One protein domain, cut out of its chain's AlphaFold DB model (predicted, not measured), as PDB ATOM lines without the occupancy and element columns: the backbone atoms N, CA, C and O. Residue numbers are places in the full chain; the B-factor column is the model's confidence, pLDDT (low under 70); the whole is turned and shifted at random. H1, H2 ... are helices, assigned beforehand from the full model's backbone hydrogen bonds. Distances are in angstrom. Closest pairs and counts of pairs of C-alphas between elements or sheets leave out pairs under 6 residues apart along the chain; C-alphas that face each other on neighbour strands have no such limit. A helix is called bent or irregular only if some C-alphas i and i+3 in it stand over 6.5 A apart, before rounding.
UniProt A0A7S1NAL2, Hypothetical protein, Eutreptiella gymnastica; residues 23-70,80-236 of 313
ATOM      1  N   SER A  23     -35.883 -10.498  21.363       78.12
ATOM      2  CA  SER A  23     -37.016 -11.434  21.339       78.12
ATOM      3  C   SER A  23     -36.656 -12.782  21.967       78.12
ATOM      4  O   SER A  23     -37.299 -13.174  22.929       78.12
ATOM      5  N   ALA A  24     -35.576 -13.435  21.529       81.69
ATOM      6  CA  ALA A  24     -35.162 -14.735  22.060       81.69
ATOM      7  C   ALA A  24     -34.853 -14.688  23.570       81.69
ATOM      8  O   ALA A  24     -35.208 -15.605  24.309       81.69
ATOM      9  N   ILE A  25     -34.235 -13.599  24.052       83.94
ATOM     10  CA  ILE A  25     -33.987 -13.388  25.489       83.94
ATOM     11  C   ILE A  25     -35.306 -13.197  26.250       83.94
ATOM     12  O   ILE A  25     -35.469 -13.753  27.337       83.94
ATOM     13  N   ILE A  26     -36.243 -12.416  25.703       82.69
ATOM     14  CA  ILE A  26     -37.563 -12.178  26.300       82.69
ATOM     15  C   ILE A  26     -38.359 -13.487  26.367       82.69
ATOM     16  O   ILE A  26     -38.851 -13.832  27.440       82.69
ATOM     17  N   ASP A  27     -38.406 -14.250  25.275       80.56
ATOM     18  CA  ASP A  27     -39.083 -15.547  25.179       80.56
ATOM     19  C   ASP A  27     -38.542 -16.541  26.219       80.56
ATOM     20  O   ASP A  27     -39.308 -17.112  26.996       80.56
ATOM     21  N   ALA A  28     -37.215 -16.692  26.296       83.62
ATOM     22  CA  ALA A  28     -36.557 -17.557  27.273       83.62
ATOM     23  C   ALA A  28     -36.780 -17.092  28.725       83.62
ATOM     24  O   ALA A  28     -36.930 -17.920  29.626       83.62
ATOM     25  N   SER A  29     -36.840 -15.777  28.966       83.19
ATOM     26  CA  SER A  29     -37.112 -15.203  30.294       83.19
ATOM     27  C   SER A  29     -38.550 -15.463  30.747       83.19
ATOM     28  O   SER A  29     -38.771 -15.910  31.873       83.19
ATOM     29  N   ILE A  30     -39.526 -15.215  29.865       83.38
ATOM     30  CA  ILE A  30     -40.947 -15.513  30.100       83.38
ATOM     31  C   ILE A  30     -41.106 -17.009  30.368       83.38
ATOM     32  O   ILE A  30     -41.717 -17.399  31.363       83.38
ATOM     33  N   GLY A  31     -40.496 -17.840  29.526       81.00
ATOM     34  CA  GLY A  31     -40.546 -19.288  29.634       81.00
ATOM     35  C   GLY A  31     -39.990 -19.843  30.934       81.00
ATOM     36  O   GLY A  31     -40.680 -20.573  31.640       81.00
ATOM     37  N   SER A  32     -38.777 -19.429  31.299       82.31
ATOM     38  CA  SER A  32     -38.154 -19.742  32.590       82.31
ATOM     39  C   SER A  32     -39.078 -19.400  33.772       82.31
ATOM     40  O   SER A  32     -39.258 -20.217  34.679       82.31
ATOM     41  N   GLY A  33     -39.749 -18.241  33.722       81.81
ATOM     42  CA  GLY A  33     -40.746 -17.828  34.714       81.81
ATOM     43  C   GLY A  33     -42.012 -18.695  34.740       81.81
ATOM     44  O   GLY A  33     -42.504 -19.028  35.819       81.81
ATOM     45  N   VAL A  34     -42.531 -19.115  33.583       83.00
ATOM     46  CA  VAL A  34     -43.692 -20.021  33.510       83.00
ATOM     47  C   VAL A  34     -43.336 -21.418  34.028       83.00
ATOM     48  O   VAL A  34     -44.091 -21.982  34.818       83.00
ATOM     49  N   MET A  35     -42.161 -21.951  33.678       81.44
ATOM     50  CA  MET A  35     -41.679 -23.250  34.170       81.44
ATOM     51  C   MET A  35     -41.454 -23.242  35.690       81.44
ATOM     52  O   MET A  35     -41.824 -24.197  36.373       81.44
ATOM     53  N   PHE A  36     -40.928 -22.139  36.239       82.25
ATOM     54  CA  PHE A  36     -40.812 -21.915  37.686       82.25
ATOM     55  C   PHE A  36     -42.171 -22.022  38.398       82.25
ATOM     56  O   PHE A  36     -42.305 -22.745  39.386       82.25
ATOM     57  N   ILE A  37     -43.191 -21.333  37.872       82.56
ATOM     58  CA  ILE A  37     -44.552 -21.348  38.425       82.56
ATOM     59  C   ILE A  37     -45.198 -22.738  38.267       82.56
ATOM     60  O   ILE A  37     -45.846 -23.217  39.197       82.56
ATOM     61  N   GLY A  38     -44.988 -23.415  37.135       81.12
ATOM     62  CA  GLY A  38     -45.496 -24.766  36.875       81.12
ATOM     63  C   GLY A  38     -44.969 -25.822  37.855       81.12
ATOM     64  O   GLY A  38     -45.755 -26.593  38.417       81.12
ATOM     65  N   ASP A  39     -43.660 -25.827  38.135       82.44
ATOM     66  CA  ASP A  39     -43.066 -26.718  39.146       82.44
ATOM     67  C   ASP A  39     -43.547 -26.358  40.568       82.44
ATOM     68  O   ASP A  39     -43.892 -27.261  41.332       82.44
ATOM     69  N   MET A  40     -43.707 -25.068  40.913       82.44
ATOM     70  CA  MET A  40     -44.324 -24.662  42.192       82.44
ATOM     71  C   MET A  40     -45.764 -25.181  42.354       82.44
ATOM     72  O   MET A  40     -46.123 -25.658  43.433       82.44
ATOM     73  N   ILE A  41     -46.593 -25.099  41.306       82.50
ATOM     74  CA  ILE A  41     -47.973 -25.618  41.317       82.50
ATOM     75  C   ILE A  41     -47.964 -27.140  41.499       82.50
ATOM     76  O   ILE A  41     -48.708 -27.660  42.331       82.50
ATOM     77  N   THR A  42     -47.086 -27.847  40.788       80.31
ATOM     78  CA  THR A  42     -46.929 -29.307  40.900       80.31
ATOM     79  C   THR A  42     -46.556 -29.721  42.323       80.31
ATOM     80  O   THR A  42     -47.248 -30.543  42.925       80.31
ATOM     81  N   GLN A  43     -45.547 -29.077  42.921       80.00
ATOM     82  CA  GLN A  43     -45.173 -29.309  44.320       80.00
ATOM     83  C   GLN A  43     -46.337 -29.031  45.291       80.00
ATOM     84  O   GLN A  43     -46.521 -29.751  46.275       80.00
ATOM     85  N   ALA A  44     -47.148 -28.000  45.031       80.69
ATOM     86  CA  ALA A  44     -48.310 -27.682  45.859       80.69
ATOM     87  C   ALA A  44     -49.411 -28.756  45.769       80.69
ATOM     88  O   ALA A  44     -50.024 -29.080  46.791       80.69
ATOM     89  N   ILE A  45     -49.636 -29.329  44.583       77.19
ATOM     90  CA  ILE A  45     -50.590 -30.422  44.351       77.19
ATOM     91  C   ILE A  45     -50.115 -31.705  45.035       77.19
ATOM     92  O   ILE A  45     -50.881 -32.295  45.798       77.19
ATOM     93  N   ASP A  46     -48.851 -32.095  44.862       74.75
ATOM     94  CA  ASP A  46     -48.301 -33.294  45.505       74.75
ATOM     95  C   ASP A  46     -48.375 -33.188  47.041       74.75
ATOM     96  O   ASP A  46     -48.808 -34.125  47.720       74.75
ATOM     97  N   MET A  47     -48.096 -32.006  47.609       73.81
ATOM     98  CA  MET A  47     -48.330 -31.732  49.034       73.81
ATOM     99  C   MET A  47     -49.798 -31.887  49.473       73.81
ATOM    100  O   MET A  47     -50.047 -32.288  50.615       73.81
ATOM    101  N   GLN A  48     -50.780 -31.551  48.629       75.81
ATOM    102  CA  GLN A  48     -52.200 -31.745  48.951       75.81
ATOM    103  C   GLN A  48     -52.601 -33.222  48.870       75.81
ATOM    104  O   GLN A  48     -53.221 -33.726  49.812       75.81
ATOM    105  N   SER A  49     -52.173 -33.935  47.824       70.50
ATOM    106  CA  SER A  49     -52.365 -35.384  47.672       70.50
ATOM    107  C   SER A  49     -51.860 -36.150  48.900       70.50
ATOM    108  O   SER A  49     -52.551 -37.016  49.437       70.50
ATOM    109  N   LEU A  50     -50.701 -35.761  49.441       66.69
ATOM    110  CA  LEU A  50     -50.140 -36.351  50.660       66.69
ATOM    111  C   LEU A  50     -50.951 -36.074  51.922       66.69
ATOM    112  O   LEU A  50     -51.101 -36.964  52.764       66.69
ATOM    113  N   LYS A  51     -51.475 -34.853  52.075       70.50
ATOM    114  CA  LYS A  51     -52.366 -34.511  53.194       70.50
ATOM    115  C   LYS A  51     -53.633 -35.363  53.147       70.50
ATOM    116  O   LYS A  51     -54.017 -35.894  54.185       70.50
ATOM    117  N   TYR A  52     -54.209 -35.555  51.959       68.88
ATOM    118  CA  TYR A  52     -55.394 -36.386  51.734       68.88
ATOM    119  C   TYR A  52     -55.145 -37.880  52.020       68.88
ATOM    120  O   TYR A  52     -55.915 -38.520  52.739       68.88
ATOM    121  N   ILE A  53     -54.031 -38.443  51.534       66.12
ATOM    122  CA  ILE A  53     -53.640 -39.835  51.830       66.12
ATOM    123  C   ILE A  53     -53.438 -40.026  53.343       66.12
ATOM    124  O   ILE A  53     -53.925 -41.003  53.920       66.12
ATOM    125  N   ARG A  54     -52.773 -39.068  54.009       65.12
ATOM    126  CA  ARG A  54     -52.529 -39.100  55.459       65.12
ATOM    127  C   ARG A  54     -53.821 -38.980  56.273       65.12
ATOM    128  O   ARG A  54     -53.969 -39.715  57.248       65.12
ATOM    129  N   SER A  55     -54.746 -38.089  55.904       65.81
ATOM    130  CA  SER A  55     -56.004 -37.897  56.642       65.81
ATOM    131  C   SER A  55     -56.913 -39.122  56.569       65.81
ATOM    132  O   SER A  55     -57.539 -39.474  57.565       65.81
ATOM    133  N   ASN A  56     -56.929 -39.817  55.429       62.41
ATOM    134  CA  ASN A  56     -57.792 -40.978  55.204       62.41
ATOM    135  C   ASN A  56     -57.213 -42.308  55.725       62.41
ATOM    136  O   ASN A  56     -57.831 -43.350  55.538       62.41
ATOM    137  N   LYS A  57     -56.038 -42.293  56.380       53.88
ATOM    138  CA  LYS A  57     -55.350 -43.483  56.931       53.88
ATOM    139  C   LYS A  57     -55.225 -44.658  55.941       53.88
ATOM    140  O   LYS A  57     -55.185 -45.814  56.365       53.88
ATOM    141  N   LEU A  58     -55.131 -44.376  54.640       53.91
ATOM    142  CA  LEU A  58     -54.922 -45.391  53.606       53.91
ATOM    143  C   LEU A  58     -53.620 -46.146  53.904       53.91
ATOM    144  O   LEU A  58     -52.526 -45.587  53.799       53.91
ATOM    145  N   GLN A  59     -53.730 -47.411  54.324       46.41
ATOM    146  CA  GLN A  59     -52.559 -48.239  54.596       46.41
ATOM    147  C   GLN A  59     -51.908 -48.642  53.275       46.41
ATOM    148  O   GLN A  59     -52.330 -49.586  52.610       46.41
ATOM    149  N   VAL A  60     -50.853 -47.916  52.910       49.88
ATOM    150  CA  VAL A  60     -50.021 -48.222  51.746       49.88
ATOM    151  C   VAL A  60     -49.159 -49.444  52.062       49.88
ATOM    152  O   VAL A  60     -48.080 -49.340  52.648       49.88
ATOM    153  N   SER A  61     -49.650 -50.621  51.688       39.88
ATOM    154  CA  SER A  61     -48.915 -51.882  51.770       39.88
ATOM    155  C   SER A  61     -47.928 -51.996  50.604       39.88
ATOM    156  O   SER A  61     -48.221 -52.620  49.585       39.88
ATOM    157  N   VAL A  62     -46.745 -51.394  50.743       44.16
ATOM    158  CA  VAL A  62     -45.652 -51.602  49.781       44.16
ATOM    159  C   VAL A  62     -45.160 -53.046  49.914       44.16
ATOM    160  O   VAL A  62     -44.513 -53.393  50.902       44.16
ATOM    161  N   THR A  63     -45.488 -53.903  48.943       41.28
ATOM    162  CA  THR A  63     -44.918 -55.259  48.871       41.28
ATOM    163  C   THR A  63     -43.475 -55.214  48.374       41.28
ATOM    164  O   THR A  63     -43.095 -54.296  47.643       41.28
ATOM    165  N   SER A  64     -42.700 -56.225  48.774       40.69
ATOM    166  CA  SER A  64     -41.240 -56.380  48.637       40.69
ATOM    167  C   SER A  64     -40.656 -56.192  47.225       40.69
ATOM    168  O   SER A  64     -39.444 -56.060  47.083       40.69
ATOM    169  N   ASP A  65     -41.484 -56.197  46.187       37.69
ATOM    170  CA  ASP A  65     -41.074 -56.448  44.803       37.69
ATOM    171  C   ASP A  65     -40.891 -55.126  44.047       37.69
ATOM    172  O   ASP A  65     -41.644 -54.783  43.132       37.69
ATOM    173  N   CYS A  66     -39.929 -54.321  44.498       41.47
ATOM    174  CA  CYS A  66     -39.470 -53.137  43.781       41.47
ATOM    175  C   CYS A  66     -37.949 -53.245  43.619       41.47
ATOM    176  O   CYS A  66     -37.258 -53.216  44.636       41.47
ATOM    177  N   PRO A  67     -37.400 -53.325  42.390       43.19
ATOM    178  CA  PRO A  67     -35.970 -53.584  42.174       43.19
ATOM    179  C   PRO A  67     -35.048 -52.479  42.722       43.19
ATOM    180  O   PRO A  67     -33.851 -52.688  42.888       43.19
ATOM    181  N   TYR A  68     -35.600 -51.311  43.066       37.75
ATOM    182  CA  TYR A  68     -34.886 -50.235  43.758       37.75
ATOM    183  C   TYR A  68     -34.669 -50.503  45.265       37.75
ATOM    184  O   TYR A  68     -33.815 -49.873  45.887       37.75
ATOM    185  N   LEU A  69     -35.440 -51.413  45.877       41.88
ATOM    186  CA  LEU A  69     -35.340 -51.750  47.302       41.88
ATOM    187  C   LEU A  69     -34.281 -52.815  47.603       41.88
ATOM    188  O   LEU A  69     -33.763 -52.822  48.718       41.88
ATOM    189  N   ASP A  70     -33.922 -53.677  46.650       41.03
ATOM    190  CA  ASP A  70     -32.965 -54.757  46.921       41.03
ATOM    191  C   ASP A  70     -31.541 -54.225  47.168       41.03
ATOM    192  O   ASP A  70     -30.894 -54.655  48.121       41.03
ATOM    193  N   SER A  80     -38.644 -54.158  59.868       43.88
ATOM    194  CA  SER A  80     -39.954 -54.674  59.435       43.88
ATOM    195  C   SER A  80     -40.324 -54.139  58.036       43.88
ATOM    196  O   SER A  80     -40.284 -52.921  57.840       43.88
ATOM    197  N   PRO A  81     -40.782 -54.972  57.075       48.28
ATOM    198  CA  PRO A  81     -41.101 -54.514  55.714       48.28
ATOM    199  C   PRO A  81     -42.109 -53.353  55.654       48.28
ATOM    200  O   PRO A  81     -42.080 -52.532  54.738       48.28
ATOM    201  N   ARG A  82     -42.985 -53.254  56.666       45.12
ATOM    202  CA  ARG A  82     -44.003 -52.200  56.783       45.12
ATOM    203  C   ARG A  82     -43.415 -50.804  57.008       45.12
ATOM    204  O   ARG A  82     -43.989 -49.844  56.503       45.12
ATOM    205  N   SER A  83     -42.296 -50.672  57.727       49.50
ATOM    206  CA  SER A  83     -41.677 -49.359  57.957       49.50
ATOM    207  C   SER A  83     -40.869 -48.892  56.750       49.50
ATOM    208  O   SER A  83     -40.924 -47.713  56.424       49.50
ATOM    209  N   LEU A  84     -40.194 -49.796  56.028       48.12
ATOM    210  CA  LEU A  84     -39.404 -49.440  54.843       48.12
ATOM    211  C   LEU A  84     -40.282 -48.917  53.692       48.12
ATOM    212  O   LEU A  84     -39.933 -47.935  53.040       48.12
ATOM    213  N   GLY A  85     -41.453 -49.526  53.488       48.09
ATOM    214  CA  GLY A  85     -42.446 -49.045  52.525       48.09
ATOM    215  C   GLY A  85     -42.937 -47.629  52.831       48.09
ATOM    216  O   GLY A  85     -43.002 -46.787  51.935       48.09
ATOM    217  N   GLN A  86     -43.230 -47.349  54.105       49.53
ATOM    218  CA  GLN A  86     -43.609 -46.009  54.545       49.53
ATOM    219  C   GLN A  86     -42.439 -45.022  54.486       49.53
ATOM    220  O   GLN A  86     -42.665 -43.903  54.056       49.53
ATOM    221  N   GLU A  87     -41.210 -45.416  54.828       48.56
ATOM    222  CA  GLU A  87     -39.995 -44.585  54.753       48.56
ATOM    223  C   GLU A  87     -39.661 -44.185  53.304       48.56
ATOM    224  O   GLU A  87     -39.354 -43.027  53.037       48.56
ATOM    225  N   VAL A  88     -39.759 -45.106  52.338       53.25
ATOM    226  CA  VAL A  88     -39.485 -44.805  50.920       53.25
ATOM    227  C   VAL A  88     -40.618 -44.009  50.279       53.25
ATOM    228  O   VAL A  88     -40.349 -43.089  49.504       53.25
ATOM    229  N   LEU A  89     -41.875 -44.286  50.642       53.06
ATOM    230  CA  LEU A  89     -42.993 -43.414  50.284       53.06
ATOM    231  C   LEU A  89     -42.802 -42.021  50.897       53.06
ATOM    232  O   LEU A  89     -42.988 -41.029  50.202       53.06
ATOM    233  N   HIS A  90     -42.375 -41.941  52.161       48.44
ATOM    234  CA  HIS A  90     -42.101 -40.685  52.846       48.44
ATOM    235  C   HIS A  90     -41.026 -39.911  52.092       48.44
ATOM    236  O   HIS A  90     -41.327 -38.808  51.665       48.44
ATOM    237  N   ARG A  91     -39.864 -40.515  51.799       50.16
ATOM    238  CA  ARG A  91     -38.752 -39.896  51.051       50.16
ATOM    239  C   ARG A  91     -39.118 -39.450  49.639       50.16
ATOM    240  O   ARG A  91     -38.739 -38.353  49.249       50.16
ATOM    241  N   ARG A  92     -39.866 -40.255  48.874       52.91
ATOM    242  CA  ARG A  92     -40.280 -39.907  47.495       52.91
ATOM    243  C   ARG A  92     -41.238 -38.712  47.444       52.91
ATOM    244  O   ARG A  92     -41.363 -38.074  46.407       52.91
ATOM    245  N   PHE A  93     -41.897 -38.436  48.563       51.38
ATOM    246  CA  PHE A  93     -42.890 -37.387  48.738       51.38
ATOM    247  C   PHE A  93     -42.500 -36.387  49.857       51.38
ATOM    248  O   PHE A  93     -43.335 -35.614  50.325       51.38
ATOM    249  N   GLN A  94     -41.236 -36.397  50.303       47.72
ATOM    250  CA  GLN A  94     -40.693 -35.515  51.351       47.72
ATOM    251  C   GLN A  94     -40.004 -34.275  50.791       47.72
ATOM    252  O   GLN A  94     -39.374 -33.538  51.554       47.72
ATOM    253  N   ASP A  95     -40.151 -34.017  49.492       52.72
ATOM    254  CA  ASP A  95     -39.860 -32.712  48.914       52.72
ATOM    255  C   ASP A  95     -40.823 -31.694  49.551       52.72
ATOM    256  O   ASP A  95     -41.919 -31.411  49.067       52.72
ATOM    257  N   HIS A  96     -40.404 -31.161  50.702       60.12
ATOM    258  CA  HIS A  96     -40.906 -29.908  51.239       60.12
ATOM    259  C   HIS A  96     -40.880 -28.880  50.113       60.12
ATOM    260  O   HIS A  96     -39.898 -28.826  49.375       60.12
ATOM    261  N   PHE A  97     -41.923 -28.050  50.029       74.19
ATOM    262  CA  PHE A  97     -42.012 -26.978  49.044       74.19
ATOM    263  C   PHE A  97     -40.683 -26.213  48.927       74.19
ATOM    264  O   PHE A  97     -40.268 -25.508  49.849       74.19
ATOM    265  N   SER A  98     -39.999 -26.409  47.804       79.62
ATOM    266  CA  SER A  98     -38.597 -26.068  47.613       79.62
ATOM    267  C   SER A  98     -38.470 -25.084  46.468       79.62
ATOM    268  O   SER A  98     -38.365 -25.449  45.297       79.62
ATOM    269  N   ILE A  99     -38.405 -23.804  46.830       82.69
ATOM    270  CA  ILE A  99     -38.106 -22.715  45.894       82.69
ATOM    271  C   ILE A  99     -36.752 -22.972  45.203       82.69
ATOM    272  O   ILE A  99     -36.603 -22.703  44.017       82.69
ATOM    273  N   THR A 100     -35.784 -23.585  45.894       81.19
ATOM    274  CA  THR A 100     -34.475 -23.982  45.340       81.19
ATOM    275  C   THR A 100     -34.573 -25.078  44.270       81.19
ATOM    276  O   THR A 100     -33.699 -25.186  43.407       81.19
ATOM    277  N   ARG A 101     -35.609 -25.925  44.304       81.12
ATOM    278  CA  ARG A 101     -35.912 -26.867  43.215       81.12
ATOM    279  C   ARG A 101     -36.477 -26.112  42.013       81.12
ATOM    280  O   ARG A 101     -35.882 -26.194  40.943       81.12
ATOM    281  N   SER A 102     -37.527 -25.316  42.210       83.69
ATOM    282  CA  SER A 102     -38.169 -24.554  41.129       83.69
ATOM    283  C   SER A 102     -37.203 -23.574  40.459       83.69
ATOM    284  O   SER A 102     -37.180 -23.467  39.239       83.69
ATOM    285  N   LEU A 103     -36.326 -22.920  41.229       83.44
ATOM    286  CA  LEU A 103     -35.289 -22.031  40.701       83.44
ATOM    287  C   LEU A 103     -34.271 -22.784  39.832       83.44
ATOM    288  O   LEU A 103     -33.835 -22.258  38.813       83.44
ATOM    289  N   ARG A 104     -33.911 -24.025  40.189       81.19
ATOM    290  CA  ARG A 104     -33.049 -24.859  39.338       81.19
ATOM    291  C   ARG A 104     -33.749 -25.247  38.040       81.19
ATOM    292  O   ARG A 104     -33.111 -25.150  37.000       81.19
ATOM    293  N   VAL A 105     -35.036 -25.607  38.084       80.12
ATOM    294  CA  VAL A 105     -35.846 -25.818  36.866       80.12
ATOM    295  C   VAL A 105     -35.801 -24.562  35.992       80.12
ATOM    296  O   VAL A 105     -35.357 -24.637  34.855       80.12
ATOM    297  N   ALA A 106     -36.121 -23.390  36.545       82.38
ATOM    298  CA  ALA A 106     -36.091 -22.116  35.823       82.38
ATOM    299  C   ALA A 106     -34.739 -21.838  35.134       82.38
ATOM    300  O   ALA A 106     -34.702 -21.450  33.965       82.38
ATOM    301  N   VAL A 107     -33.623 -22.063  35.838       83.94
ATOM    302  CA  VAL A 107     -32.264 -21.855  35.309       83.94
ATOM    303  C   VAL A 107     -31.907 -22.862  34.209       83.94
ATOM    304  O   VAL A 107     -31.283 -22.469  33.226       83.94
ATOM    305  N   PHE A 108     -32.306 -24.133  34.331       81.69
ATOM    306  CA  PHE A 108     -32.066 -25.141  33.288       81.69
ATOM    307  C   PHE A 108     -32.967 -24.961  32.055       81.69
ATOM    308  O   PHE A 108     -32.532 -25.267  30.948       81.69
ATOM    309  N   GLU A 109     -34.177 -24.425  32.221       78.25
ATOM    310  CA  GLU A 109     -35.133 -24.183  31.130       78.25
ATOM    311  C   GLU A 109     -34.847 -22.897  30.334       78.25
ATOM    312  O   GLU A 109     -35.293 -22.755  29.195       78.25
ATOM    313  N   PHE A 110     -34.069 -21.955  30.877       83.81
ATOM    314  CA  PHE A 110     -33.723 -20.722  30.160       83.81
ATOM    315  C   PHE A 110     -32.885 -20.982  28.880       83.81
ATOM    316  O   PHE A 110     -33.274 -20.502  27.811       83.81
ATOM    317  N   PRO A 111     -31.801 -21.791  28.898       83.56
ATOM    318  CA  PRO A 111     -31.116 -22.217  27.672       83.56
ATOM    319  C   PRO A 111     -32.005 -23.007  26.701       83.56
ATOM    320  O   PRO A 111     -31.820 -22.904  25.490       83.56
ATOM    321  N   VAL A 112     -32.977 -23.773  27.215       82.12
ATOM    322  CA  VAL A 112     -33.943 -24.522  26.393       82.12
ATOM    323  C   VAL A 112     -34.852 -23.569  25.618       82.12
ATOM    324  O   VAL A 112     -35.091 -23.800  24.437       82.12
ATOM    325  N   GLY A 113     -35.288 -22.460  26.224       80.38
ATOM    326  CA  GLY A 113     -36.072 -21.426  25.540       80.38
ATOM    327  C   GLY A 113     -35.322 -20.755  24.393       80.38
ATOM    328  O   GLY A 113     -35.873 -20.577  23.306       80.38
ATOM    329  N   LEU A 114     -34.033 -20.462  24.597       85.50
ATOM    330  CA  LEU A 114     -33.162 -19.959  23.532       85.50
ATOM    331  C   LEU A 114     -33.031 -20.981  22.392       85.50
ATOM    332  O   LEU A 114     -33.136 -20.614  21.222       85.50
ATOM    333  N   ALA A 115     -32.846 -22.264  22.717       84.19
ATOM    334  CA  ALA A 115     -32.785 -23.331  21.720       84.19
ATOM    335  C   ALA A 115     -34.118 -23.507  20.962       84.19
ATOM    336  O   ALA A 115     -34.093 -23.608  19.735       84.19
ATOM    337  N   MET A 116     -35.269 -23.445  21.648       82.06
ATOM    338  CA  MET A 116     -36.607 -23.495  21.039       82.06
ATOM    339  C   MET A 116     -36.831 -22.351  20.049       82.06
ATOM    340  O   MET A 116     -37.312 -22.591  18.942       82.06
ATOM    341  N   HIS A 117     -36.452 -21.119  20.406       83.75
ATOM    342  CA  HIS A 117     -36.618 -19.955  19.530       83.75
ATOM    343  C   HIS A 117     -35.906 -20.155  18.177       83.75
ATOM    344  O   HIS A 117     -36.482 -19.901  17.116       83.75
ATOM    345  N   TYR A 118     -34.666 -20.657  18.184       84.62
ATOM    346  CA  TYR A 118     -33.948 -20.967  16.942       84.62
ATOM    347  C   TYR A 118     -34.472 -22.229  16.242       84.62
ATOM    348  O   TYR A 118     -34.474 -22.284  15.013       84.62
ATOM    349  N   TRP A 119     -34.947 -23.222  16.997       85.69
ATOM    350  CA  TRP A 119     -35.495 -24.469  16.463       85.69
ATOM    351  C   TRP A 119     -36.805 -24.265  15.689       85.69
ATOM    352  O   TRP A 119     -36.902 -24.710  14.545       85.69
ATOM    353  N   TYR A 120     -37.776 -23.517  16.228       82.69
ATOM    354  CA  TYR A 120     -39.012 -23.211  15.496       82.69
ATOM    355  C   TYR A 120     -38.734 -22.378  14.234       82.69
ATOM    356  O   TYR A 120     -39.274 -22.669  13.166       82.69
ATOM    357  N   ARG A 121     -37.783 -21.434  14.289       81.88
ATOM    358  CA  ARG A 121     -37.327 -20.709  13.089       81.88
ATOM    359  C   ARG A 121     -36.667 -21.626  12.061       81.88
ATOM    360  O   ARG A 121     -36.875 -21.422  10.867       81.88
ATOM    361  N   LEU A 122     -35.906 -22.641  12.476       83.38
ATOM    362  CA  LEU A 122     -35.337 -23.646  11.570       83.38
ATOM    363  C   LEU A 122     -36.434 -24.503  10.913       83.38
ATOM    364  O   LEU A 122     -36.388 -24.731   9.701       83.38
ATOM    365  N   LEU A 123     -37.437 -24.931  11.687       80.12
ATOM    366  CA  LEU A 123     -38.593 -25.681  11.188       80.12
ATOM    367  C   LEU A 123     -39.361 -24.902  10.110       80.12
ATOM    368  O   LEU A 123     -39.655 -25.456   9.047       80.12
ATOM    369  N   ASP A 124     -39.631 -23.617  10.348       76.31
ATOM    370  CA  ASP A 124     -40.405 -22.775   9.430       76.31
ATOM    371  C   ASP A 124     -39.605 -22.237   8.235       76.31
ATOM    372  O   ASP A 124     -40.199 -21.927   7.204       76.31
ATOM    373  N   THR A 125     -38.274 -22.129   8.321       75.94
ATOM    374  CA  THR A 125     -37.453 -21.600   7.211       75.94
ATOM    375  C   THR A 125     -36.815 -22.673   6.333       75.94
ATOM    376  O   THR A 125     -36.706 -22.464   5.126       75.94
ATOM    377  N   VAL A 126     -36.389 -23.805   6.906       70.25
ATOM    378  CA  VAL A 126     -35.592 -24.822   6.196       70.25
ATOM    379  C   VAL A 126     -36.382 -26.099   5.939       70.25
ATOM    380  O   VAL A 126     -36.316 -26.639   4.837       70.25
ATOM    381  N   LEU A 127     -37.109 -26.600   6.940       64.62
ATOM    382  CA  LEU A 127     -37.751 -27.912   6.843       64.62
ATOM    383  C   LEU A 127     -39.112 -27.839   6.143       64.62
ATOM    384  O   LEU A 127     -39.391 -28.666   5.278       64.62
ATOM    385  N   MET A 128     -39.963 -26.874   6.508       70.12
ATOM    386  CA  MET A 128     -41.358 -26.821   6.053       70.12
ATOM    387  C   MET A 128     -41.887 -25.373   5.927       70.12
ATOM    388  O   MET A 128     -42.617 -24.900   6.812       70.12
ATOM    389  N   PRO A 129     -41.554 -24.671   4.819       66.75
ATOM    390  CA  PRO A 129     -41.933 -23.277   4.584       66.75
ATOM    391  C   PRO A 129     -43.452 -23.035   4.600       66.75
ATOM    392  O   PRO A 129     -44.193 -23.860   4.055       66.75
ATOM    393  N   PRO A 130     -43.942 -21.883   5.108       63.75
ATOM    394  CA  PRO A 130     -45.377 -21.574   5.172       63.75
ATOM    395  C   PRO A 130     -46.110 -21.709   3.829       63.75
ATOM    396  O   PRO A 130     -47.228 -22.212   3.774       63.75
ATOM    397  N   SER A 131     -45.447 -21.348   2.726       58.06
ATOM    398  CA  SER A 131     -45.973 -21.453   1.357       58.06
ATOM    399  C   SER A 131     -46.195 -22.887   0.859       58.06
ATOM    400  O   SER A 131     -46.859 -23.077  -0.157       58.06
ATOM    401  N   SER A 132     -45.642 -23.895   1.540       59.91
ATOM    402  CA  SER A 132     -45.773 -25.321   1.200       59.91
ATOM    403  C   SER A 132     -46.577 -26.121   2.236       59.91
ATOM    404  O   SER A 132     -46.798 -27.314   2.044       59.91
ATOM    405  N   CYS A 133     -47.018 -25.486   3.328       63.91
ATOM    406  CA  CYS A 133     -47.484 -26.172   4.536       63.91
ATOM    407  C   CYS A 133     -48.750 -25.558   5.148       63.91
ATOM    408  O   CYS A 133     -48.745 -25.021   6.252       63.91
ATOM    409  N   MET A 134     -49.863 -25.702   4.425       70.44
ATOM    410  CA  MET A 134     -51.203 -25.264   4.848       70.44
ATOM    411  C   MET A 134     -52.196 -26.433   4.997       70.44
ATOM    412  O   MET A 134     -53.397 -26.256   4.809       70.44
ATOM    413  N   ASN A 135     -51.715 -27.651   5.273       81.25
ATOM    414  CA  ASN A 135     -52.566 -28.831   5.441       81.25
ATOM    415  C   ASN A 135     -52.251 -29.611   6.728       81.25
ATOM    416  O   ASN A 135     -51.134 -29.574   7.246       81.25
ATOM    417  N   ILE A 136     -53.256 -30.354   7.203       83.00
ATOM    418  CA  ILE A 136     -53.211 -31.154   8.439       83.00
ATOM    419  C   ILE A 136     -52.015 -32.120   8.469       83.00
ATOM    420  O   ILE A 136     -51.378 -32.292   9.507       83.00
ATOM    421  N   SER A 137     -51.664 -32.699   7.315       83.06
ATOM    422  CA  SER A 137     -50.554 -33.640   7.170       83.06
ATOM    423  C   SER A 137     -49.195 -32.978   7.390       83.06
ATOM    424  O   SER A 137     -48.328 -33.591   8.005       83.06
ATOM    425  N   CYS A 138     -48.999 -31.733   6.938       82.38
ATOM    426  CA  CYS A 138     -47.773 -31.000   7.241       82.38
ATOM    427  C   CYS A 138     -47.686 -30.648   8.730       82.38
ATOM    428  O   CYS A 138     -46.649 -30.898   9.335       82.38
ATOM    429  N   TRP A 139     -48.752 -30.126   9.348       84.25
ATOM    430  CA  TRP A 139     -48.728 -29.784  10.778       84.25
ATOM    431  C   TRP A 139     -48.433 -31.007  11.655       84.25
ATOM    432  O   TRP A 139     -47.620 -30.925  12.572       84.25
ATOM    433  N   PHE A 140     -49.014 -32.163  11.318       86.12
ATOM    434  CA  PHE A 140     -48.701 -33.436  11.969       86.12
ATOM    435  C   PHE A 140     -47.238 -33.863  11.764       86.12
ATOM    436  O   PHE A 140     -46.593 -34.307  12.709       86.12
ATOM    437  N   MET A 141     -46.677 -33.692  10.562       84.69
ATOM    438  CA  MET A 141     -45.263 -33.999  10.315       84.69
ATOM    439  C   MET A 141     -44.309 -33.024  11.021       84.69
ATOM    440  O   MET A 141     -43.292 -33.475  11.542       84.69
ATOM    441  N   LYS A 142     -44.637 -31.724  11.117       82.69
ATOM    442  CA  LYS A 142     -43.894 -30.766  11.958       82.69
ATOM    443  C   LYS A 142     -43.893 -31.219  13.420       82.69
ATOM    444  O   LYS A 142     -42.824 -31.341  14.009       82.69
ATOM    445  N   ALA A 143     -45.068 -31.551  13.963       86.56
ATOM    446  CA  ALA A 143     -45.220 -32.061  15.325       86.56
ATOM    447  C   ALA A 143     -44.423 -33.357  15.559       86.56
ATOM    448  O   ALA A 143     -43.745 -33.484  16.577       86.56
ATOM    449  N   LEU A 144     -44.427 -34.301  14.611       86.12
ATOM    450  CA  LEU A 144     -43.605 -35.513  14.701       86.12
ATOM    451  C   LEU A 144     -42.101 -35.216  14.684       86.12
ATOM    452  O   LEU A 144     -41.368 -35.813  15.468       86.12
ATOM    453  N   VAL A 145     -41.626 -34.312  13.821       86.50
ATOM    454  CA  VAL A 145     -40.203 -33.933  13.783       86.50
ATOM    455  C   VAL A 145     -39.787 -33.271  15.098       86.50
ATOM    456  O   VAL A 145     -38.736 -33.616  15.632       86.50
ATOM    457  N   ASP A 146     -40.620 -32.399  15.664       83.69
ATOM    458  CA  ASP A 146     -40.375 -31.790  16.974       83.69
ATOM    459  C   ASP A 146     -40.281 -32.848  18.091       83.69
ATOM    460  O   ASP A 146     -39.262 -32.973  18.779       83.69
ATOM    461  N   ASN A 147     -41.292 -33.719  18.176       83.25
ATOM    462  CA  ASN A 147     -41.390 -34.764  19.195       83.25
ATOM    463  C   ASN A 147     -40.320 -35.863  19.081       83.25
ATOM    464  O   ASN A 147     -40.008 -36.510  20.080       83.25
ATOM    465  N   VAL A 148     -39.751 -36.098  17.894       81.94
ATOM    466  CA  VAL A 148     -38.731 -37.139  17.669       81.94
ATOM    467  C   VAL A 148     -37.304 -36.583  17.697       81.94
ATOM    468  O   VAL A 148     -36.393 -37.295  18.115       81.94
ATOM    469  N   VAL A 149     -37.084 -35.333  17.277       79.44
ATOM    470  CA  VAL A 149     -35.738 -34.739  17.192       79.44
ATOM    471  C   VAL A 149     -35.438 -33.828  18.379       79.44
ATOM    472  O   VAL A 149     -34.355 -33.928  18.950       79.44
ATOM    473  N   TYR A 150     -36.368 -32.959  18.771       73.94
ATOM    474  CA  TYR A 150     -36.120 -31.934  19.787       73.94
ATOM    475  C   TYR A 150     -36.527 -32.399  21.188       73.94
ATOM    476  O   TYR A 150     -35.707 -32.392  22.115       73.94
ATOM    477  N   SER A 151     -37.761 -32.896  21.330       70.88
ATOM    478  CA  SER A 151     -38.319 -33.323  22.619       70.88
ATOM    479  C   SER A 151     -37.439 -34.342  23.370       70.88
ATOM    480  O   SER A 151     -37.206 -34.128  24.558       70.88
ATOM    481  N   PRO A 152     -36.834 -35.381  22.748       69.50
ATOM    482  CA  PRO A 152     -36.007 -36.342  23.483       69.50
ATOM    483  C   PRO A 152     -34.709 -35.731  24.025       69.50
ATOM    484  O   PRO A 152     -34.297 -36.057  25.139       69.50
ATOM    485  N   PHE A 153     -34.070 -34.823  23.280       69.69
ATOM    486  CA  PHE A 153     -32.850 -34.149  23.735       69.69
ATOM    487  C   PHE A 153     -33.122 -33.266  24.956       69.69
ATOM    488  O   PHE A 153     -32.386 -33.338  25.943       69.69
ATOM    489  N   VAL A 154     -34.205 -32.485  24.922       69.62
ATOM    490  CA  VAL A 154     -34.611 -31.628  26.044       69.62
ATOM    491  C   VAL A 154     -35.106 -32.469  27.220       69.62
ATOM    492  O   VAL A 154     -34.578 -32.356  28.326       69.62
ATOM    493  N   PHE A 155     -36.065 -33.365  26.990       64.50
ATOM    494  CA  PHE A 155     -36.710 -34.141  28.045       64.50
ATOM    495  C   PHE A 155     -35.715 -35.035  28.793       64.50
ATOM    496  O   PHE A 155     -35.768 -35.100  30.020       64.50
ATOM    497  N   TYR A 156     -34.761 -35.680  28.108       64.94
ATOM    498  CA  TYR A 156     -33.743 -36.496  28.782       64.94
ATOM    499  C   TYR A 156     -32.554 -35.684  29.308       64.94
ATOM    500  O   TYR A 156     -31.985 -36.066  30.333       64.94
ATOM    501  N   GLY A 157     -32.199 -34.559  28.681       64.00
ATOM    502  CA  GLY A 157     -31.156 -33.659  29.181       64.00
ATOM    503  C   GLY A 157     -31.556 -32.955  30.482       64.00
ATOM    504  O   GLY A 157     -30.822 -33.002  31.475       64.00
ATOM    505  N   VAL A 158     -32.748 -32.350  30.509       64.12
ATOM    506  CA  VAL A 158     -33.230 -31.567  31.655       64.12
ATOM    507  C   VAL A 158     -33.650 -32.468  32.815       64.12
ATOM    508  O   VAL A 158     -33.170 -32.255  33.928       64.12
ATOM    509  N   ASN A 159     -34.463 -33.513  32.598       62.09
ATOM    510  CA  ASN A 159     -34.953 -34.339  33.716       62.09
ATOM    511  C   ASN A 159     -33.821 -35.032  34.493       62.09
ATOM    512  O   ASN A 159     -33.876 -35.086  35.720       62.09
ATOM    513  N   ASN A 160     -32.775 -35.526  33.817       60.50
ATOM    514  CA  ASN A 160     -31.627 -36.123  34.510       60.50
ATOM    515  C   ASN A 160     -30.831 -35.074  35.311       60.50
ATOM    516  O   ASN A 160     -30.427 -35.349  36.441       60.50
ATOM    517  N   SER A 161     -30.664 -33.865  34.761       58.50
ATOM    518  CA  SER A 161     -29.950 -32.758  35.414       58.50
ATOM    519  C   SER A 161     -30.704 -32.216  36.636       58.50
ATOM    520  O   SER A 161     -30.118 -32.022  37.700       58.50
ATOM    521  N   VAL A 162     -32.024 -32.035  36.526       56.00
ATOM    522  CA  VAL A 162     -32.892 -31.558  37.617       56.00
ATOM    523  C   VAL A 162     -33.007 -32.596  38.739       56.00
ATOM    524  O   VAL A 162     -32.993 -32.235  39.919       56.00
ATOM    525  N   ALA A 163     -33.067 -33.889  38.404       57.81
ATOM    526  CA  ALA A 163     -33.240 -34.961  39.384       57.81
ATOM    527  C   ALA A 163     -31.980 -35.294  40.213       57.81
ATOM    528  O   ALA A 163     -32.088 -36.067  41.162       57.81
ATOM    529  N   ASN A 164     -30.799 -34.744  39.883       58.59
ATOM    530  CA  ASN A 164     -29.505 -35.063  40.521       58.59
ATOM    531  C   ASN A 164     -29.196 -36.579  40.609       58.59
ATOM    532  O   ASN A 164     -28.467 -37.023  41.499       58.59
ATOM    533  N   MET A 165     -29.754 -37.392  39.707       55.97
ATOM    534  CA  MET A 165     -29.527 -38.840  39.698       55.97
ATOM    535  C   MET A 165     -28.174 -39.168  39.060       55.97
ATOM    536  O   MET A 165     -27.743 -38.514  38.109       55.97
ATOM    537  N   ARG A 166     -27.509 -40.227  39.538       56.16
ATOM    538  CA  ARG A 166     -26.357 -40.789  38.822       56.16
ATOM    539  C   ARG A 166     -26.815 -41.326  37.466       56.16
ATOM    540  O   ARG A 166     -27.871 -41.947  37.364       56.16
ATOM    541  N   LEU A 167     -25.985 -41.135  36.438       54.84
ATOM    542  CA  LEU A 167     -26.259 -41.567  35.058       54.84
ATOM    543  C   LEU A 167     -26.631 -43.060  34.947       54.84
ATOM    544  O   LEU A 167     -27.480 -43.412  34.134       54.84
ATOM    545  N   SER A 168     -26.048 -43.925  35.786       55.72
ATOM    546  CA  SER A 168     -26.393 -45.352  35.880       55.72
ATOM    547  C   SER A 168     -27.867 -45.585  36.224       55.72
ATOM    548  O   SER A 168     -28.556 -46.369  35.571       55.72
ATOM    549  N   ASP A 169     -28.347 -44.867  37.233       57.38
ATOM    550  CA  ASP A 169     -29.642 -45.090  37.870       57.38
ATOM    551  C   ASP A 169     -30.742 -44.424  37.031       57.38
ATOM    552  O   ASP A 169     -31.826 -44.984  36.843       57.38
ATOM    553  N   GLY A 170     -30.408 -43.275  36.430       57.53
ATOM    554  CA  GLY A 170     -31.205 -42.619  35.400       57.53
ATOM    555  C   GLY A 170     -31.477 -43.539  34.208       57.53
ATOM    556  O   GLY A 170     -32.635 -43.710  33.848       57.53
ATOM    557  N   VAL A 171     -30.456 -44.197  33.640       58.75
ATOM    558  CA  VAL A 171     -30.614 -45.097  32.475       58.75
ATOM    559  C   VAL A 171     -31.419 -46.359  32.800       58.75
ATOM    560  O   VAL A 171     -32.216 -46.797  31.966       58.75
ATOM    561  N   ALA A 172     -31.241 -46.951  33.986       60.59
ATOM    562  CA  ALA A 172     -32.019 -48.119  34.405       60.59
ATOM    563  C   ALA A 172     -33.512 -47.779  34.511       60.59
ATOM    564  O   ALA A 172     -34.345 -48.429  33.876       60.59
ATOM    565  N   ARG A 173     -33.833 -46.690  35.223       59.28
ATOM    566  CA  ARG A 173     -35.203 -46.185  35.338       59.28
ATOM    567  C   ARG A 173     -35.762 -45.722  33.993       59.28
ATOM    568  O   ARG A 173     -36.950 -45.905  33.743       59.28
ATOM    569  N   LEU A 174     -34.914 -45.183  33.111       63.22
ATOM    570  CA  LEU A 174     -35.311 -44.848  31.750       63.22
ATOM    571  C   LEU A 174     -35.854 -46.085  31.046       63.22
ATOM    572  O   LEU A 174     -36.995 -46.062  30.625       63.22
ATOM    573  N   LYS A 175     -35.105 -47.188  30.972       64.50
ATOM    574  CA  LYS A 175     -35.538 -48.385  30.226       64.50
ATOM    575  C   LYS A 175     -36.890 -48.950  30.676       64.50
ATOM    576  O   LYS A 175     -37.623 -49.464  29.838       64.50
ATOM    577  N   GLU A 176     -37.212 -48.847  31.964       67.75
ATOM    578  CA  GLU A 176     -38.473 -49.334  32.537       67.75
ATOM    579  C   GLU A 176     -39.654 -48.379  32.268       67.75
ATOM    580  O   GLU A 176     -40.747 -48.821  31.913       67.75
ATOM    581  N   ASP A 177     -39.432 -47.064  32.374       66.69
ATOM    582  CA  ASP A 177     -40.475 -46.036  32.242       66.69
ATOM    583  C   ASP A 177     -40.606 -45.449  30.813       66.69
ATOM    584  O   ASP A 177     -41.649 -44.885  30.479       66.69
ATOM    585  N   PHE A 178     -39.584 -45.583  29.956       70.50
ATOM    586  CA  PHE A 178     -39.411 -44.849  28.688       70.50
ATOM    587  C   PHE A 178     -40.597 -44.998  27.748       70.50
ATOM    588  O   PHE A 178     -41.081 -43.995  27.236       70.50
ATOM    589  N   CYS A 179     -41.083 -46.219  27.516       73.31
ATOM    590  CA  CYS A 179     -42.160 -46.443  26.550       73.31
ATOM    591  C   CYS A 179     -43.468 -45.772  27.006       73.31
ATOM    592  O   CYS A 179     -44.098 -45.050  26.235       73.31
ATOM    593  N   LEU A 180     -43.827 -45.930  28.287       76.44
ATOM    594  CA  LEU A 180     -45.036 -45.337  28.860       76.44
ATOM    595  C   LEU A 180     -44.945 -43.805  28.917       76.44
ATOM    596  O   LEU A 180     -45.891 -43.124  28.526       76.44
ATOM    597  N   LEU A 181     -43.813 -43.261  29.379       73.19
ATOM    598  CA  LEU A 181     -43.605 -41.812  29.457       73.19
ATOM    599  C   LEU A 181     -43.521 -41.177  28.069       73.19
ATOM    600  O   LEU A 181     -44.124 -40.132  27.869       73.19
ATOM    601  N   THR A 182     -42.844 -41.804  27.103       75.62
ATOM    602  CA  THR A 182     -42.754 -41.292  25.724       75.62
ATOM    603  C   THR A 182     -44.121 -41.308  25.045       75.62
ATOM    604  O   THR A 182     -44.493 -40.326  24.412       75.62
ATOM    605  N   LEU A 183     -44.914 -42.372  25.223       82.25
ATOM    606  CA  LEU A 183     -46.269 -42.432  24.671       82.25
ATOM    607  C   LEU A 183     -47.197 -41.388  25.312       82.25
ATOM    608  O   LEU A 183     -47.951 -40.733  24.600       82.25
ATOM    609  N   ALA A 184     -47.112 -41.186  26.632       81.69
ATOM    610  CA  ALA A 184     -47.849 -40.126  27.324       81.69
ATOM    611  C   ALA A 184     -47.399 -38.718  26.888       81.69
ATOM    612  O   ALA A 184     -48.235 -37.835  26.713       81.69
ATOM    613  N   ASN A 185     -46.096 -38.526  26.662       82.50
ATOM    614  CA  ASN A 185     -45.522 -37.294  26.132       82.50
ATOM    615  C   ASN A 185     -46.089 -36.997  24.736       82.50
ATOM    616  O   ASN A 185     -46.670 -35.939  24.528       82.50
ATOM    617  N   PHE A 186     -46.026 -37.960  23.815       85.88
ATOM    618  CA  PHE A 186     -46.570 -37.829  22.459       85.88
ATOM    619  C   PHE A 186     -48.089 -37.616  22.441       85.88
ATOM    620  O   PHE A 186     -48.579 -36.822  21.642       85.88
ATOM    621  N   ALA A 187     -48.836 -38.274  23.334       86.88
ATOM    622  CA  ALA A 187     -50.283 -38.095  23.455       86.88
ATOM    623  C   ALA A 187     -50.687 -36.672  23.887       86.88
ATOM    624  O   ALA A 187     -51.802 -36.250  23.586       86.88
ATOM    625  N   TYR A 188     -49.799 -35.942  24.571       88.56
ATOM    626  CA  TYR A 188     -50.018 -34.548  24.951       88.56
ATOM    627  C   TYR A 188     -49.450 -33.559  23.922       88.56
ATOM    628  O   TYR A 188     -50.170 -32.679  23.451       88.56
ATOM    629  N   TRP A 189     -48.170 -33.703  23.571       87.62
ATOM    630  CA  TRP A 189     -47.438 -32.709  22.787       87.62
ATOM    631  C   TRP A 189     -47.834 -32.696  21.316       87.62
ATOM    632  O   TRP A 189     -48.091 -31.618  20.798       87.62
ATOM    633  N   ILE A 190     -48.030 -33.851  20.661       88.06
ATOM    634  CA  ILE A 190     -48.403 -33.873  19.234       88.06
ATOM    635  C   ILE A 190     -49.696 -33.066  18.969       88.06
ATOM    636  O   ILE A 190     -49.691 -32.251  18.044       88.06
ATOM    637  N   PRO A 191     -50.785 -33.196  19.761       90.25
ATOM    638  CA  PRO A 191     -51.942 -32.304  19.647       90.25
ATOM    639  C   PRO A 191     -51.639 -30.814  19.866       90.25
ATOM    640  O   PRO A 191     -52.172 -29.987  19.128       90.25
ATOM    641  N   MET A 192     -50.809 -30.456  20.853       90.88
ATOM    642  CA  MET A 192     -50.474 -29.052  21.141       90.88
ATOM    643  C   MET A 192     -49.610 -28.440  20.036       90.88
ATOM    644  O   MET A 192     -49.915 -27.354  19.555       90.88
ATOM    645  N   ASP A 193     -48.611 -29.169  19.548       88.69
ATOM    646  CA  ASP A 193     -47.760 -28.754  18.434       88.69
ATOM    647  C   ASP A 193     -48.572 -28.609  17.139       88.69
ATOM    648  O   ASP A 193     -48.395 -27.653  16.387       88.69
ATOM    649  N   MET A 194     -49.537 -29.503  16.886       87.94
ATOM    650  CA  MET A 194     -50.466 -29.344  15.761       87.94
ATOM    651  C   MET A 194     -51.319 -28.074  15.880       87.94
ATOM    652  O   MET A 194     -51.532 -27.407  14.869       87.94
ATOM    653  N   LEU A 195     -51.793 -27.718  17.079       89.81
ATOM    654  CA  LEU A 195     -52.507 -26.456  17.312       89.81
ATOM    655  C   LEU A 195     -51.581 -25.243  17.142       89.81
ATOM    656  O   LEU A 195     -51.993 -24.254  16.531       89.81
ATOM    657  N   GLN A 196     -50.334 -25.337  17.611       88.75
ATOM    658  CA  GLN A 196     -49.300 -24.322  17.422       88.75
ATOM    659  C   GLN A 196     -49.069 -24.062  15.927       88.75
ATOM    660  O   GLN A 196     -49.284 -22.950  15.456       88.75
ATOM    661  N   PHE A 197     -48.726 -25.093  15.150       84.94
ATOM    662  CA  PHE A 197     -48.429 -24.958  13.719       84.94
ATOM    663  C   PHE A 197     -49.649 -24.618  12.845       84.94
ATOM    664  O   PHE A 197     -49.465 -24.148  11.721       84.94
ATOM    665  N   ALA A 198     -50.874 -24.853  13.327       84.62
ATOM    666  CA  ALA A 198     -52.103 -24.508  12.612       84.62
ATOM    667  C   ALA A 198     -52.586 -23.067  12.863       84.62
ATOM    668  O   ALA A 198     -53.158 -22.461  11.956       84.62
ATOM    669  N   PHE A 199     -52.397 -22.531  14.077       86.56
ATOM    670  CA  PHE A 199     -53.073 -21.299  14.518       86.56
ATOM    671  C   PHE A 199     -52.165 -20.227  15.135       86.56
ATOM    672  O   PHE A 199     -52.609 -19.088  15.283       86.56
ATOM    673  N   VAL A 200     -50.931 -20.558  15.514       84.94
ATOM    674  CA  VAL A 200     -50.021 -19.638  16.207       84.94
ATOM    675  C   VAL A 200     -48.981 -19.115  15.221       84.94
ATOM    676  O   VAL A 200     -48.298 -19.880  14.546       84.94
ATOM    677  N   ASP A 201     -48.857 -17.790  15.137       82.56
ATOM    678  CA  ASP A 201     -47.789 -17.147  14.370       82.56
ATOM    679  C   ASP A 201     -46.413 -17.565  14.940       82.56
ATOM    680  O   ASP A 201     -46.262 -17.585  16.167       82.56
ATOM    681  N   PRO A 202     -45.395 -17.865  14.108       77.81
ATOM    682  CA  PRO A 202     -44.061 -18.255  14.574       77.81
ATOM    683  C   PRO A 202     -43.439 -17.311  15.618       77.81
ATOM    684  O   PRO A 202     -42.696 -17.765  16.485       77.81
ATOM    685  N   ASN A 203     -43.783 -16.018  15.598       78.62
ATOM    686  CA  ASN A 203     -43.321 -15.036  16.586       78.62
ATOM    687  C   ASN A 203     -43.913 -15.244  17.998       78.62
ATOM    688  O   ASN A 203     -43.379 -14.712  18.966       78.62
ATOM    689  N   TYR A 204     -45.003 -16.007  18.133       82.56
ATOM    690  CA  TYR A 204     -45.644 -16.352  19.410       82.56
ATOM    691  C   TYR A 204     -45.524 -17.844  19.766       82.56
ATOM    692  O   TYR A 204     -45.976 -18.251  20.837       82.56
ATOM    693  N   ALA A 205     -44.894 -18.653  18.906       82.81
ATOM    694  CA  ALA A 205     -44.735 -20.098  19.074       82.81
ATOM    695  C   ALA A 205     -44.099 -20.481  20.424       82.81
ATOM    696  O   ALA A 205     -44.613 -21.344  21.131       82.81
ATOM    697  N   VAL A 206     -43.027 -19.788  20.827       81.38
ATOM    698  CA  VAL A 206     -42.329 -20.065  22.094       81.38
ATOM    699  C   VAL A 206     -43.219 -19.745  23.303       81.38
ATOM    700  O   VAL A 206     -43.319 -20.547  24.229       81.38
ATOM    701  N   ILE A 207     -43.932 -18.613  23.278       82.69
ATOM    702  CA  ILE A 207     -44.868 -18.222  24.347       82.69
ATOM    703  C   ILE A 207     -46.016 -19.235  24.458       82.69
ATOM    704  O   ILE A 207     -46.379 -19.624  25.568       82.69
ATOM    705  N   TYR A 208     -46.566 -19.698  23.329       87.44
ATOM    706  CA  TYR A 208     -47.589 -20.745  23.312       87.44
ATOM    707  C   TYR A 208     -47.077 -22.045  23.946       87.44
ATOM    708  O   TYR A 208     -47.716 -22.558  24.865       87.44
ATOM    709  N   SER A 209     -45.902 -22.522  23.522       82.75
ATOM    710  CA  SER A 209     -45.276 -23.737  24.054       82.75
ATOM    711  C   SER A 209     -45.160 -23.677  25.584       82.75
ATOM    712  O   SER A 209     -45.683 -24.544  26.291       82.75
ATOM    713  N   TYR A 210     -44.651 -22.567  26.128       81.75
ATOM    714  CA  TYR A 210     -44.578 -22.363  27.579       81.75
ATOM    715  C   TYR A 210     -45.938 -22.297  28.284       81.75
ATOM    716  O   TYR A 210     -46.085 -22.849  29.379       81.75
ATOM    717  N   LEU A 211     -46.958 -21.684  27.675       84.44
ATOM    718  CA  LEU A 211     -48.318 -21.718  28.220       84.44
ATOM    719  C   LEU A 211     -48.878 -23.149  28.268       84.44
ATOM    720  O   LEU A 211     -49.597 -23.469  29.216       84.44
ATOM    721  N   THR A 212     -48.512 -24.024  27.323       87.12
ATOM    722  CA  THR A 212     -48.884 -25.453  27.347       87.12
ATOM    723  C   THR A 212     -48.065 -26.297  28.336       87.12
ATOM    724  O   THR A 212     -48.592 -27.271  28.878       87.12
ATOM    725  N   CYS A 213     -46.848 -25.884  28.715       82.44
ATOM    726  CA  CYS A 213     -46.075 -26.567  29.762       82.44
ATOM    727  C   CYS A 213     -46.818 -26.645  31.110       82.44
ATOM    728  O   CYS A 213     -46.716 -27.644  31.818       82.44
ATOM    729  N   THR A 214     -47.597 -25.622  31.480       80.44
ATOM    730  CA  THR A 214     -48.335 -25.615  32.761       80.44
ATOM    731  C   THR A 214     -49.394 -26.735  32.847       80.44
ATOM    732  O   THR A 214     -49.338 -27.532  33.790       80.44
ATOM    733  N   PRO A 215     -50.337 -26.875  31.891       84.06
ATOM    734  CA  PRO A 215     -51.232 -28.029  31.842       84.06
ATOM    735  C   PRO A 215     -50.508 -29.365  31.598       84.06
ATOM    736  O   PRO A 215     -50.978 -30.377  32.116       84.06
ATOM    737  N   TYR A 216     -49.360 -29.396  30.907       83.88
ATOM    738  CA  TYR A 216     -48.532 -30.608  30.816       83.88
ATOM    739  C   TYR A 216     -48.013 -31.074  32.187       83.88
ATOM    740  O   TYR A 216     -48.130 -32.253  32.520       83.88
ATOM    741  N   PHE A 217     -47.504 -30.165  33.025       80.25
ATOM    742  CA  PHE A 217     -47.072 -30.506  34.385       80.25
ATOM    743  C   PHE A 217     -48.221 -31.070  35.231       80.25
ATOM    744  O   PHE A 217     -48.054 -32.094  35.896       80.25
ATOM    745  N   LEU A 218     -49.414 -30.466  35.144       81.31
ATOM    746  CA  LEU A 218     -50.621 -30.975  35.803       81.31
ATOM    747  C   LEU A 218     -51.003 -32.379  35.300       81.31
ATOM    748  O   LEU A 218     -51.330 -33.255  36.100       81.31
ATOM    749  N   PHE A 219     -50.933 -32.611  33.988       82.75
ATOM    750  CA  PHE A 219     -51.187 -33.912  33.366       82.75
ATOM    751  C   PHE A 219     -50.192 -34.982  33.845       82.75
ATOM    752  O   PHE A 219     -50.603 -36.073  34.241       82.75
ATOM    753  N   MET A 220     -48.899 -34.659  33.904       78.06
ATOM    754  CA  MET A 220     -47.861 -35.571  34.393       78.06
ATOM    755  C   MET A 220     -47.997 -35.867  35.895       78.06
ATOM    756  O   MET A 220     -47.800 -37.013  36.311       78.06
ATOM    757  N   ALA A 221     -48.407 -34.884  36.703       75.00
ATOM    758  CA  ALA A 221     -48.743 -35.079  38.113       75.00
ATOM    759  C   ALA A 221     -50.003 -35.951  38.296       75.00
ATOM    760  O   ALA A 221     -50.055 -36.804  39.182       75.00
ATOM    761  N   ALA A 222     -51.015 -35.803  37.438       77.94
ATOM    762  CA  ALA A 222     -52.189 -36.675  37.452       77.94
ATOM    763  C   ALA A 222     -51.823 -38.122  37.066       77.94
ATOM    764  O   ALA A 222     -52.223 -39.064  37.753       77.94
ATOM    765  N   LEU A 223     -51.015 -38.313  36.016       76.94
ATOM    766  CA  LEU A 223     -50.537 -39.629  35.578       76.94
ATOM    767  C   LEU A 223     -49.689 -40.341  36.640       76.94
ATOM    768  O   LEU A 223     -49.875 -41.540  36.864       76.94
ATOM    769  N   SER A 224     -48.775 -39.631  37.308       71.12
ATOM    770  CA  SER A 224     -47.926 -40.218  38.353       71.12
ATOM    771  C   SER A 224     -48.760 -40.707  39.545       71.12
ATOM    772  O   SER A 224     -48.583 -41.842  40.000       71.12
ATOM    773  N   ASN A 225     -49.736 -39.902  39.979       68.94
ATOM    774  CA  ASN A 225     -50.668 -40.238  41.050       68.94
ATOM    775  C   ASN A 225     -51.617 -41.392  40.654       68.94
ATOM    776  O   ASN A 225     -51.813 -42.322  41.441       68.94
ATOM    777  N   MET A 226     -52.141 -41.419  39.422       71.31
ATOM    778  CA  MET A 226     -52.959 -42.539  38.924       71.31
ATOM    779  C   MET A 226     -52.174 -43.853  38.838       71.31
ATOM    780  O   MET A 226     -52.657 -44.886  39.308       71.31
ATOM    781  N   ARG A 227     -50.944 -43.833  38.304       69.00
ATOM    782  CA  ARG A 227     -50.079 -45.023  38.245       69.00
ATOM    783  C   ARG A 227     -49.796 -45.579  39.640       69.00
ATOM    784  O   ARG A 227     -49.841 -46.792  39.831       69.00
ATOM    785  N   TRP A 228     -49.538 -44.704  40.614       63.72
ATOM    786  CA  TRP A 228     -49.338 -45.096  42.008       63.72
ATOM    787  C   TRP A 228     -50.574 -45.795  42.594       63.72
ATOM    788  O   TRP A 228     -50.436 -46.851  43.214       63.72
ATOM    789  N   MET A 229     -51.782 -45.272  42.343       61.41
ATOM    790  CA  MET A 229     -53.024 -45.919  42.781       61.41
ATOM    791  C   MET A 229     -53.200 -47.305  42.150       61.41
ATOM    792  O   MET A 229     -53.392 -48.272  42.878       61.41
ATOM    793  N   ILE A 230     -53.063 -47.436  40.824       63.56
ATOM    794  CA  ILE A 230     -53.255 -48.714  40.109       63.56
ATOM    795  C   ILE A 230     -52.302 -49.803  40.627       63.56
ATOM    796  O   ILE A 230     -52.728 -50.933  40.875       63.56
ATOM    797  N   VAL A 231     -51.022 -49.468  40.832       64.00
ATOM    798  CA  VAL A 231     -50.019 -50.413  41.353       64.00
ATOM    799  C   VAL A 231     -50.363 -50.871  42.773       64.00
ATOM    800  O   VAL A 231     -50.209 -52.051  43.081       64.00
ATOM    801  N   ASN A 232     -50.861 -49.977  43.629       58.00
ATOM    802  CA  ASN A 232     -51.215 -50.329  45.004       58.00
ATOM    803  C   ASN A 232     -52.535 -51.110  45.095       58.00
ATOM    804  O   ASN A 232     -52.603 -52.072  45.855       58.00
ATOM    805  N   THR A 233     -53.548 -50.764  44.296       58.25
ATOM    806  CA  THR A 233     -54.835 -51.481  44.274       58.25
ATOM    807  C   THR A 233     -54.666 -52.914  43.768       58.25
ATOM    808  O   THR A 233     -55.152 -53.842  44.408       58.25
ATOM    809  N   ASN A 234     -53.896 -53.134  42.692       55.53
ATOM    810  CA  ASN A 234     -53.598 -54.492  42.211       55.53
ATOM    811  C   ASN A 234     -52.781 -55.319  43.220       55.53
ATOM    812  O   ASN A 234     -52.947 -56.533  43.289       55.53
ATOM    813  N   LYS A 235     -51.943 -54.679  44.048       48.59
ATOM    814  CA  LYS A 235     -51.219 -55.335  45.153       48.59
ATOM    815  C   LYS A 235     -52.080 -55.591  46.403       48.59
ATOM    816  O   LYS A 235     -51.626 -56.296  47.300       48.59
ATOM    817  N   GLN A 236     -53.295 -55.041  46.468       44.28
ATOM    818  CA  GLN A 236     -54.281 -55.284  47.532       44.28
ATOM    819  C   GLN A 236     -55.448 -56.180  47.096       44.28
ATOM    820  O   GLN A 236     -56.301 -56.501  47.926       44.28
TER     821      GLN A 236
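This is residues 23 to 70 and 80 to 236 of the 313 residues of the protein "Hypothetical protein" of Eutreptiella gymnastica (UniProt A0A7S1NAL2). Two long helices, H1 and H7, run side by side the same way, and H4, H5 and H6b pack in turn round one side of them: H4 crosses H1, H5 runs back along H4, and H6b packs on H5 and on H7. Near the end where H1 and H7 end, the short helices H2 and H3 touch no helix; residues 51 to 58, of which 51 to 55 belong to H1, stick out, and so, elsewhere, do residues 175 to 180 at the bend of H6. The class is all helix, 205 residues with seven named helices, H1 to H7 in chain order, and no named strand. It is compact, with a radius of gyration of the C-alphas of 19.4 A, and only just a rod, spanning 66 by 33 by 32 A.

H7, residues 202 to 236, touches H1, residues 23 to 55, with residues 206 to 221 alone, at a shallow tilt of 20 degrees, the same way; the closest C-alphas, of Gly 38 and Thr 214, are 5.1 A apart. H1 touches H4, residues 99 to 127, at a steep tilt of 48 degrees, opposite ways, closest at the C-alphas of Ala 28 and Gly 113, 4.3 A. H4 and H5, residues 136 to 162, form a hairpin at 31 degrees, closest at the C-alphas of Val 105 and Val 162, 6.5 A. H6, residues 167 to 199, was assigned as one helix by its hydrogen bonds but is bent: C-alphas 176 and 179 are 7.6 A apart, and its arms H6a, residues 167 to 176, and H6b, residues 179 to 199, are about perpendicular at 85 degrees. H5 touches H6b with residues 136 to 147 alone, at a steep tilt of 51 degrees; the closest C-alphas, of Ala 143 and Asp 193, are 5.2 A apart. H6b and H7 form a hairpin at 27 degrees, closest at the C-alphas of Gln 196 and Ala 205, 6.4 A. H1 and H5 are apart. Every O i to N i+4 pair is within hydrogen-bond range in H1 and H6a; the counts are 7 of 8 in H3, residues 81 to 92, 23 of 25 in H4, 19 of 23 in H5, 16 of 17 in H6b and 27 of 31 in H7, while H2, residues 67 to 70, is too short for such a pair.

H7 is 50.6 A long and irregular, with C-alphas 203 and 206 7.5 A apart; it ends at C-alpha 236 (-54.281, -55.284, 47.532). H1 is 48.0 A long from C-alpha 23 (-37.016, -11.434, 21.339). H4 is 39.4 A, H5 35.6 A and H6b 29.9 A long.

The C-alphas farthest apart, of Ser 80 and Ser 131, are 67.2 A apart. Residues 71 to 79 are not printed; C-alphas 70 and 80 are 14.3 A apart across the cut. The link H1 to H2 is long. The mean pLDDT of the printed part is 71.5, with 80 residues under 70, among them 52 to 70, 80 to 96 and 152 to 177.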